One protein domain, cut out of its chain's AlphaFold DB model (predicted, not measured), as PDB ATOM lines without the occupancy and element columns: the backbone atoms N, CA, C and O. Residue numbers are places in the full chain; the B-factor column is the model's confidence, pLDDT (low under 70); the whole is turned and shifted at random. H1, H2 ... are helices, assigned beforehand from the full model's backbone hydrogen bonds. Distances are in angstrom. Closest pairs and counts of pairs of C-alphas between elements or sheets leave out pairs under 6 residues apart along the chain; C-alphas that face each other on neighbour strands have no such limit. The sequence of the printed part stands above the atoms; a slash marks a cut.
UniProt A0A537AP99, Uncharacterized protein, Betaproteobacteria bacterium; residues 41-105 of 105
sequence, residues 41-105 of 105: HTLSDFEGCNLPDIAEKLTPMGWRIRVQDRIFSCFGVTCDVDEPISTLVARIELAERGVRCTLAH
ATOM      1  N   HIS A  41     137.809  87.382 135.613       87.62
ATOM      2  CA  HIS A  41     137.434  86.704 134.377       87.62
ATOM      3  C   HIS A  41     137.640  87.620 133.172       87.62
ATOM      4  O   HIS A  41     137.656  88.847 133.269       87.62
ATOM      5  N   THR A  42     137.758  86.993 132.020       90.81
ATOM      6  CA  THR A  42     137.845  87.600 130.699       90.81
ATOM      7  C   THR A  42     136.529  87.382 129.957       90.81
ATOM      8  O   THR A  42     135.680  86.602 130.389       90.81
ATOM      9  N   LEU A  43     136.314  88.060 128.829       89.12
ATOM     10  CA  LEU A  43     135.138  87.765 128.004       89.12
ATOM     11  C   LEU A  43     135.239  86.374 127.371       89.12
ATOM     12  O   LEU A  43     134.212  85.729 127.176       89.12
ATOM     13  N   SER A  44     136.449  85.896 127.069       90.00
ATOM     14  CA  SER A  44     136.655  84.565 126.498       90.00
ATOM     15  C   SER A  44     136.280  83.427 127.454       90.00
ATOM     16  O   SER A  44     135.890  82.363 126.977       90.00
ATOM     17  N   ASP A  45     136.247  83.660 128.771       89.12
ATOM     18  CA  ASP A  45     135.707  82.695 129.747       89.12
ATOM     19  C   ASP A  45     134.198  82.430 129.564       89.12
ATOM     20  O   ASP A  45     133.682  81.404 130.009       89.12
ATOM     21  N   PHE A  46     133.488  83.329 128.874       85.94
ATOM     22  CA  PHE A  46     132.063  83.214 128.547       85.94
ATOM     23  C   PHE A  46     131.825  82.836 127.076       85.94
ATOM     24  O   PHE A  46     130.705  82.946 126.570       85.94
ATOM     25  N   GLU A  47     132.868  82.405 126.362       87.56
ATOM     26  CA  GLU A  47     132.762  82.031 124.956       87.56
ATOM     27  C   GLU A  47     131.718  80.918 124.758       87.56
ATOM     28  O   GLU A  47     131.725  79.879 125.420       87.56
ATOM     29  N   GLY A  48     130.793  81.137 123.821       79.56
ATOM     30  CA  GLY A  48     129.705  80.200 123.540       79.56
ATOM     31  C   GLY A  48     128.448  80.405 124.389       79.56
ATOM     32  O   GLY A  48     127.453  79.722 124.137       79.56
ATOM     33  N   CYS A  49     128.441  81.362 125.326       82.81
ATOM     34  CA  CYS A  49     127.202  81.861 125.918       82.81
ATOM     35  C   CYS A  49     126.299  82.486 124.846       82.81
ATOM     36  O   CYS A  49     126.772  83.043 123.848       82.81
ATOM     37  N   ASN A  50     124.986  82.399 125.068       80.06
ATOM     38  CA  ASN A  50     124.013  83.033 124.189       80.06
ATOM     39  C   ASN A  50     124.174  84.553 124.245       80.06
ATOM     40  O   ASN A  50     124.433  85.126 125.300       80.06
ATOM     41  N   LEU A  51     124.014  85.195 123.091       82.56
ATOM     42  CA  LEU A  51     123.958  86.646 122.993       82.56
ATOM     43  C   LEU A  51     122.495  87.040 122.731       82.56
ATOM     44  O   LEU A  51     121.879  86.408 121.869       82.56
ATOM     45  N   PRO A  52     121.947  88.078 123.397       76.00
ATOM     46  CA  PRO A  52     120.501  88.359 123.428       76.00
ATOM     47  C   PRO A  52     119.814  88.482 122.062       76.00
ATOM     48  O   PRO A  52     118.621  88.227 121.925       76.00
ATOM     49  N   ASP A  53     120.570  88.878 121.038       77.69
ATOM     50  CA  ASP A  53     120.053  89.198 119.704       77.69
ATOM     51  C   ASP A  53     120.496  88.188 118.631       77.69
ATOM     52  O   ASP A  53     120.362  88.444 117.434       77.69
ATOM     53  N   ILE A  54     121.068  87.048 119.036       80.56
ATOM     54  CA  ILE A  54     121.608  86.043 118.117       80.56
ATOM     55  C   ILE A  54     120.999  84.679 118.437       80.56
ATOM     56  O   ILE A  54     121.382  84.011 119.390       80.56
ATOM     57  N   ALA A  55     120.062  84.253 117.589       78.56
ATOM     58  CA  ALA A  55     119.409  82.948 117.694       78.56
ATOM     59  C   ALA A  55     120.264  81.792 117.133       78.56
ATOM     60  O   ALA A  55     119.997  80.623 117.410       78.56
ATOM     61  N   GLU A  56     121.272  82.105 116.319       83.44
ATOM     62  CA  GLU A  56     122.146  81.115 115.692       83.44
ATOM     63  C   GLU A  56     123.341  80.768 116.580       83.44
ATOM     64  O   GLU A  56     123.933  81.622 117.241       83.44
ATOM     65  N   LYS A  57     123.762  79.501 116.542       83.00
ATOM     66  CA  LYS A  57     124.977  79.078 117.235       83.00
ATOM     67  C   LYS A  57     126.204  79.638 116.514       83.00
ATOM     68  O   LYS A  57     126.505  79.239 115.390       83.00
ATOM     69  N   LEU A  58     126.929  80.528 117.181       87.12
ATOM     70  CA  LEU A  58     128.156  81.109 116.646       87.12
ATOM     71  C   LEU A  58     129.333  80.132 116.751       87.12
ATOM     72  O   LEU A  58     129.430  79.329 117.681       87.12
ATOM     73  N   THR A  59     130.260  80.232 115.799       91.31
ATOM     74  CA  THR A  59     131.606  79.676 115.973       91.31
ATOM     75  C   THR A  59     132.348  80.470 117.055       91.31
ATOM     76  O   THR A  59     132.013  81.637 117.266       91.31
ATOM     77  N   PRO A  60     133.390  79.910 117.693       89.75
ATOM     78  CA  PRO A  60     134.243  80.639 118.638       89.75
ATOM     79  C   PRO A  60     134.674  82.027 118.145       89.75
ATOM     80  O   PRO A  60     134.432  83.045 118.788       89.75
ATOM     81  N   MET A  61     135.220  82.090 116.927       91.69
ATOM     82  CA  MET A  61     135.646  83.351 116.318       91.69
ATOM     83  C   MET A  61     134.463  84.289 116.043       91.69
ATOM     84  O   MET A  61     134.558  85.491 116.273       91.69
ATOM     85  N   GLY A  62     133.332  83.746 115.579       92.06
ATOM     86  CA  GLY A  62     132.118  84.529 115.359       92.06
ATOM     87  C   GLY A  62     131.583  85.141 116.652       92.06
ATOM     88  O   GLY A  62     131.160  86.292 116.650       92.06
ATOM     89  N   TRP A  63     131.653  84.408 117.762       91.88
ATOM     90  CA  TRP A  63     131.256  84.895 119.078       91.88
ATOM     91  C   TRP A  63     132.121  86.076 119.524       91.88
ATOM     92  O   TRP A  63     131.579  87.127 119.864       91.88
ATOM     93  N   ARG A  64     133.452  85.948 119.419       91.94
ATOM     94  CA  ARG A  64     134.408  87.010 119.788       91.94
ATOM     95  C   ARG A  64     134.143  88.309 119.028       91.94
ATOM     96  O   ARG A  64     133.988  89.355 119.653       91.94
ATOM     97  N   ILE A  65     134.010  88.222 117.701       91.62
ATOM     98  CA  ILE A  65     133.711  89.376 116.837       91.62
ATOM     99  C   ILE A  65     132.400  90.040 117.273       91.62
ATOM    100  O   ILE A  65     132.345  91.251 117.468       91.62
ATOM    101  N   ARG A  66     131.339  89.250 117.482       90.50
ATOM    102  CA  ARG A  66     130.018  89.782 117.842       90.50
ATOM    103  C   ARG A  66     129.991  90.447 119.211       90.50
ATOM    104  O   ARG A  66     129.327  91.469 119.361       90.50
ATOM    105  N   VAL A  67     130.697  89.895 120.194       89.94
ATOM    106  CA  VAL A  67     130.822  90.511 121.519       89.94
ATOM    107  C   VAL A  67     131.558  91.846 121.436       89.94
ATOM    108  O   VAL A  67     131.072  92.831 121.991       89.94
ATOM    109  N   GLN A  68     132.666  91.910 120.694       91.19
ATOM    110  CA  GLN A  68     133.418  93.153 120.494       91.19
ATOM    111  C   GLN A  68     132.574  94.216 119.780       91.19
ATOM    112  O   GLN A  68     132.479  95.346 120.262       91.19
ATOM    113  N   ASP A  69     131.895  93.843 118.690       90.94
ATOM    114  CA  ASP A  69     130.989  94.730 117.950       90.94
ATOM    115  C   ASP A  69     129.862  95.261 118.845       90.94
ATOM    116  O   ASP A  69     129.530  96.445 118.802       90.94
ATOM    117  N   ARG A  70     129.277  94.397 119.686       87.56
ATOM    118  CA  ARG A  70     128.205  94.776 120.615       87.56
ATOM    119  C   ARG A  70     128.703  95.762 121.664       87.56
ATOM    120  O   ARG A  70     128.061  96.784 121.882       87.56
ATOM    121  N   ILE A  71     129.845  95.487 122.293       87.69
ATOM    122  CA  ILE A  71     130.449  96.379 123.291       87.69
ATOM    123  C   ILE A  71     130.734  97.747 122.670       87.69
ATOM    124  O   ILE A  71     130.371  98.775 123.248       87.69
ATOM    125  N   PHE A  72     131.302  97.769 121.464       89.06
ATOM    126  CA  PHE A  72     131.549  99.013 120.751       89.06
ATOM    127  C   PHE A  72     130.246  99.741 120.398       89.06
ATOM    128  O   PHE A  72     130.130 100.940 120.634       89.06
ATOM    129  N   SER A  73     129.228  99.038 119.899       87.00
ATOM    130  CA  SER A  73     127.940  99.647 119.552       87.00
ATOM    131  C   SER A  73     127.179 100.185 120.768       87.00
ATOM    132  O   SER A  73     126.459 101.172 120.634       87.00
ATOM    133  N   CYS A  74     127.288  99.538 121.930       84.69
ATOM    134  CA  CYS A  74     126.582  99.947 123.145       84.69
ATOM    135  C   CYS A  74     127.312 101.062 123.904       84.69
ATOM    136  O   CYS A  74     126.655 101.936 124.464       84.69
ATOM    137  N   PHE A  75     128.649 101.035 123.930       84.06
ATOM    138  CA  PHE A  75     129.448 101.883 124.825       84.06
ATOM    139  C   PHE A  75     130.503 102.737 124.115       84.06
ATOM    140  O   PHE A  75     131.132 103.578 124.751       84.06
ATOM    141  N   GLY A  76     130.734 102.532 122.816       86.38
ATOM    142  CA  GLY A  76     131.795 103.209 122.063       86.38
ATOM    143  C   GLY A  76     133.209 102.790 122.476       86.38
ATOM    144  O   GLY A  76     134.166 103.508 122.193       86.38
ATOM    145  N   VAL A  77     133.351 101.656 123.170       88.00
ATOM    146  CA  VAL A  77     134.626 101.157 123.701       88.00
ATOM    147  C   VAL A  77     135.082  99.943 122.900       88.00
ATOM    148  O   VAL A  77     134.323  99.003 122.697       88.00
ATOM    149  N   THR A  78     136.339  99.948 122.461       90.44
ATOM    150  CA  THR A  78     136.995  98.764 121.892       90.44
ATOM    151  C   THR A  78     137.563  97.893 123.008       90.44
ATOM    152  O   THR A  78     138.202  98.418 123.923       90.44
ATOM    153  N   CYS A  79     137.412  96.576 122.908       89.50
ATOM    154  CA  CYS A  79     137.902  95.638 123.914       89.50
ATOM    155  C   CYS A  79     138.707  94.485 123.307       89.50
ATOM    156  O   CYS A  79     138.487  94.089 122.160       89.50
ATOM    157  N   ASP A  80     139.609  93.935 124.107       92.38
ATOM    158  CA  ASP A  80     140.238  92.641 123.875       92.38
ATOM    159  C   ASP A  80     139.444  91.591 124.664       92.38
ATOM    160  O   ASP A  80     139.087  91.808 125.816       92.38
ATOM    161  N   VAL A  81     139.103  90.466 124.040       90.56
ATOM    162  CA  VAL A  81     138.300  89.431 124.709       90.56
ATOM    163  C   VAL A  81     139.071  88.706 125.807       90.56
ATOM    164  O   VAL A  81     138.444  88.146 126.701       90.56
ATOM    165  N   ASP A  82     140.404  88.745 125.747       93.19
ATOM    166  CA  ASP A  82     141.299  88.091 126.700       93.19
ATOM    167  C   ASP A  82     141.784  89.058 127.804       93.19
ATOM    168  O   ASP A  82     142.582  88.683 128.666       93.19
ATOM    169  N   GLU A  83     141.302  90.309 127.818       90.56
ATOM    170  CA  GLU A  83     141.571  91.229 128.924       90.56
ATOM    171  C   GLU A  83     140.633  90.977 130.118       90.56
ATOM    172  O   GLU A  83     139.493  90.536 129.936       90.56
ATOM    173  N   PRO A  84     141.057  91.318 131.348       90.44
ATOM    174  CA  PRO A  84     140.183  91.228 132.508       90.44
ATOM    175  C   PRO A  84     138.941  92.109 132.356       90.44
ATOM    176  O   PRO A  84     139.027  93.293 132.009       90.44
ATOM    177  N   ILE A  85     137.786  91.565 132.728       86.88
ATOM    178  CA  ILE A  85     136.493  92.249 132.733       86.88
ATOM    179  C   ILE A  85     136.542  93.546 133.548       86.88
ATOM    180  O   ILE A  85     135.927  94.543 133.164       86.88
ATOM    181  N   SER A  86     137.323  93.579 134.629       84.94
ATOM    182  CA  SER A  86     137.598  94.802 135.393       84.94
ATOM    183  C   SER A  86     138.162  95.945 134.549       84.94
ATOM    184  O   SER A  86     137.725  97.092 134.682       84.94
ATOM    185  N   THR A  87     139.081  95.642 133.633       88.94
ATOM    186  CA  THR A  87     139.704  96.632 132.740       88.94
ATOM    187  C   THR A  87     138.703  97.150 131.713       88.94
ATOM    188  O   THR A  87     138.632  98.354 131.442       88.94
ATOM    189  N   LEU A  88     137.885  96.256 131.157       87.62
ATOM    190  CA  LEU A  88     136.800  96.629 130.258       87.62
ATOM    191  C   LEU A  88     135.796  97.557 130.942       87.62
ATOM    192  O   LEU A  88     135.487  98.629 130.424       87.62
ATOM    193  N   VAL A  89     135.324  97.180 132.125       85.62
ATOM    194  CA  VAL A  89     134.337  97.965 132.860       85.62
ATOM    195  C   VAL A  89     134.869  99.331 133.252       85.62
ATOM    196  O   VAL A  89     134.157 100.311 133.061       85.62
ATOM    197  N   ALA A  90     136.110  99.435 133.728       85.50
ATOM    198  CA  ALA A  90     136.702 100.731 134.048       85.50
ATOM    199  C   ALA A  90     136.689 101.679 132.834       85.50
ATOM    200  O   ALA A  90     136.408 102.871 132.974       85.50
ATOM    201  N   ARG A  91     136.932 101.152 131.625       87.25
ATOM    202  CA  ARG A  91     136.864 101.935 130.381       87.25
ATOM    203  C   ARG A  91     135.434 102.286 129.982       87.25
ATOM    204  O   ARG A  91     135.213 103.417 129.562       87.25
ATOM    205  N   ILE A  92     134.475 101.376 130.150       85.38
ATOM    206  CA  ILE A  92     133.055 101.677 129.917       85.38
ATOM    207  C   ILE A  92     132.572 102.760 130.886       85.38
ATOM    208  O   ILE A  92     131.978 103.741 130.452       85.38
ATOM    209  N   GLU A  93     132.888 102.656 132.178       81.94
ATOM    210  CA  GLU A  93     132.534 103.685 133.157       81.94
ATOM    211  C   GLU A  93     133.171 105.036 132.824       81.94
ATOM    212  O   GLU A  93     132.528 106.079 132.962       81.94
ATOM    213  N   LEU A  94     134.433 105.040 132.387       82.00
ATOM    214  CA  LEU A  94     135.105 106.261 131.957       82.00
ATOM    215  C   LEU A  94     134.426 106.865 130.722       82.00
ATOM    216  O   LEU A  94     134.232 108.079 130.688       82.00
ATOM    217  N   ALA A  95     134.034 106.042 129.745       80.94
ATOM    218  CA  ALA A  95     133.301 106.482 128.563       80.94
ATOM    219  C   ALA A  95     131.931 107.069 128.945       80.94
ATOM    220  O   ALA A  95     131.627 108.196 128.563       80.94
ATOM    221  N   GLU A  96     131.149 106.392 129.788       77.88
ATOM    222  CA  GLU A  96     129.855 106.895 130.269       77.88
ATOM    223  C   GLU A  96     129.988 108.218 131.044       77.88
ATOM    224  O   GLU A  96     129.164 109.123 130.894       77.88
ATOM    225  N   ARG A  97     131.037 108.369 131.865       73.62
ATOM    226  CA  ARG A  97     131.301 109.613 132.614       73.62
ATOM    227  C   ARG A  97     131.858 110.729 131.726       73.62
ATOM    228  O   ARG A  97     131.569 111.898 131.982       73.62
ATOM    229  N   GLY A  98     132.647 110.379 130.710       60.91
ATOM    230  CA  GLY A  98     133.221 111.292 129.721       60.91
ATOM    231  C   GLY A  98     132.186 111.831 128.733       60.91
ATOM    232  O   GLY A  98     132.296 112.972 128.293       60.91
ATOM    233  N   VAL A  99     131.110 111.080 128.482       54.84
ATOM    234  CA  VAL A  99     129.926 111.505 127.711       54.84
ATOM    235  C   VAL A  99     128.992 112.386 128.567       54.84
ATOM    236  O   VAL A  99     127.769 112.335 128.494       54.84
ATOM    237  N   ARG A 100     129.560 113.293 129.370       49.19
ATOM    238  CA  ARG A 100     128.884 114.548 129.723       49.19
ATOM    239  C   ARG A 100     129.326 115.609 128.729       49.19
ATOM    240  O   ARG A 100     130.078 116.518 129.064       49.19
ATOM    241  N   CYS A 101     128.815 115.517 127.504       42.19
ATOM    242  CA  CYS A 101     128.697 116.704 126.673       42.19
ATOM    243  C   CYS A 101     127.707 117.637 127.379       42.19
ATOM    244  O   CYS A 101     126.499 117.554 127.168       42.19
ATOM    245  N   THR A 102     128.199 118.510 128.258       47.34
ATOM    246  CA  THR A 102     127.478 119.744 128.546       47.34
ATOM    247  C   THR A 102     127.349 120.453 127.210       47.34
ATOM    248  O   THR A 102     128.336 120.967 126.684       47.34
ATOM    249  N   LEU A 103     126.147 120.414 126.639       42.56
ATOM    250  CA  LEU A 103     125.722 121.344 125.609       42.56
ATOM    251  C   LEU A 103     125.850 122.743 126.219       42.56
ATOM    252  O   LEU A 103     124.957 123.237 126.899       42.56
ATOM    253  N   ALA A 104     127.030 123.335 126.060       42.09
ATOM    254  CA  ALA A 104     127.215 124.762 126.168       42.09
ATOM    255  C   ALA A 104     126.720 125.340 124.845       42.09
ATOM    256  O   ALA A 104     127.470 125.362 123.871       42.09
ATOM    257  N   HIS A 105     125.428 125.658 124.795       39.78
ATOM    258  CA  HIS A 105     124.879 126.941 124.349       39.78
ATOM    259  C   HIS A 105     123.357 126.874 124.244       39.78
ATOM    260  O   HIS A 105     122.842 125.937 123.594       39.78
TER     261      HIS A 105
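Overview. This is residues 41 to 105 of the 105 residues of an uncharacterized protein of Betaproteobacteria bacterium (UniProt A0A537AP99). Two helices, H1 then H2, run the same way, shifted along the long axis, and the link between them folds back from the end of H1 to the start of H2. The unnamed stretch 41 to 59 loops near the start of H1, and at the other end residues 97 to 105 stick out as a tail that adds to the length. The printed part has 65 residues, 30 of them, under half, in named helices; the class is all helix, with no named strand. It is loose, radius of gyration of the C-alphas 14.1 A, spanning 48 by 24 by 14 A.

Along the chain. H1, residues 60 to 75, measures 22.6 A and begins at C-alpha 60 (134.243, 80.639, 118.638). H2, residues 85 to 98, measures 19.6 A and ends at C-alpha 98 (133.221, 111.292, 129.721).

Arrangement. H1 and H2 only just touch, with 3 pairs of C-alphas within 8 A; the closest are Phe 75 and Ile 92, 6.2 A. Residue 75 alone of H1 and residues 92 to 96 of H2 take part. They run the same way at a shallow tilt of 26 degrees. In both, every O i to N i+4 pair is within hydrogen-bond range.

Size, cuts and confidence. The C-alphas of Thr 59 and His 105 are farthest apart, 48.5 A. Without residues 97 to 105, which stand free, the body spans 33 by 21 by 14 A. The printed part has no cut, and the H1 to H2 link is short. Residues 98 to 105 have pLDDT under 70.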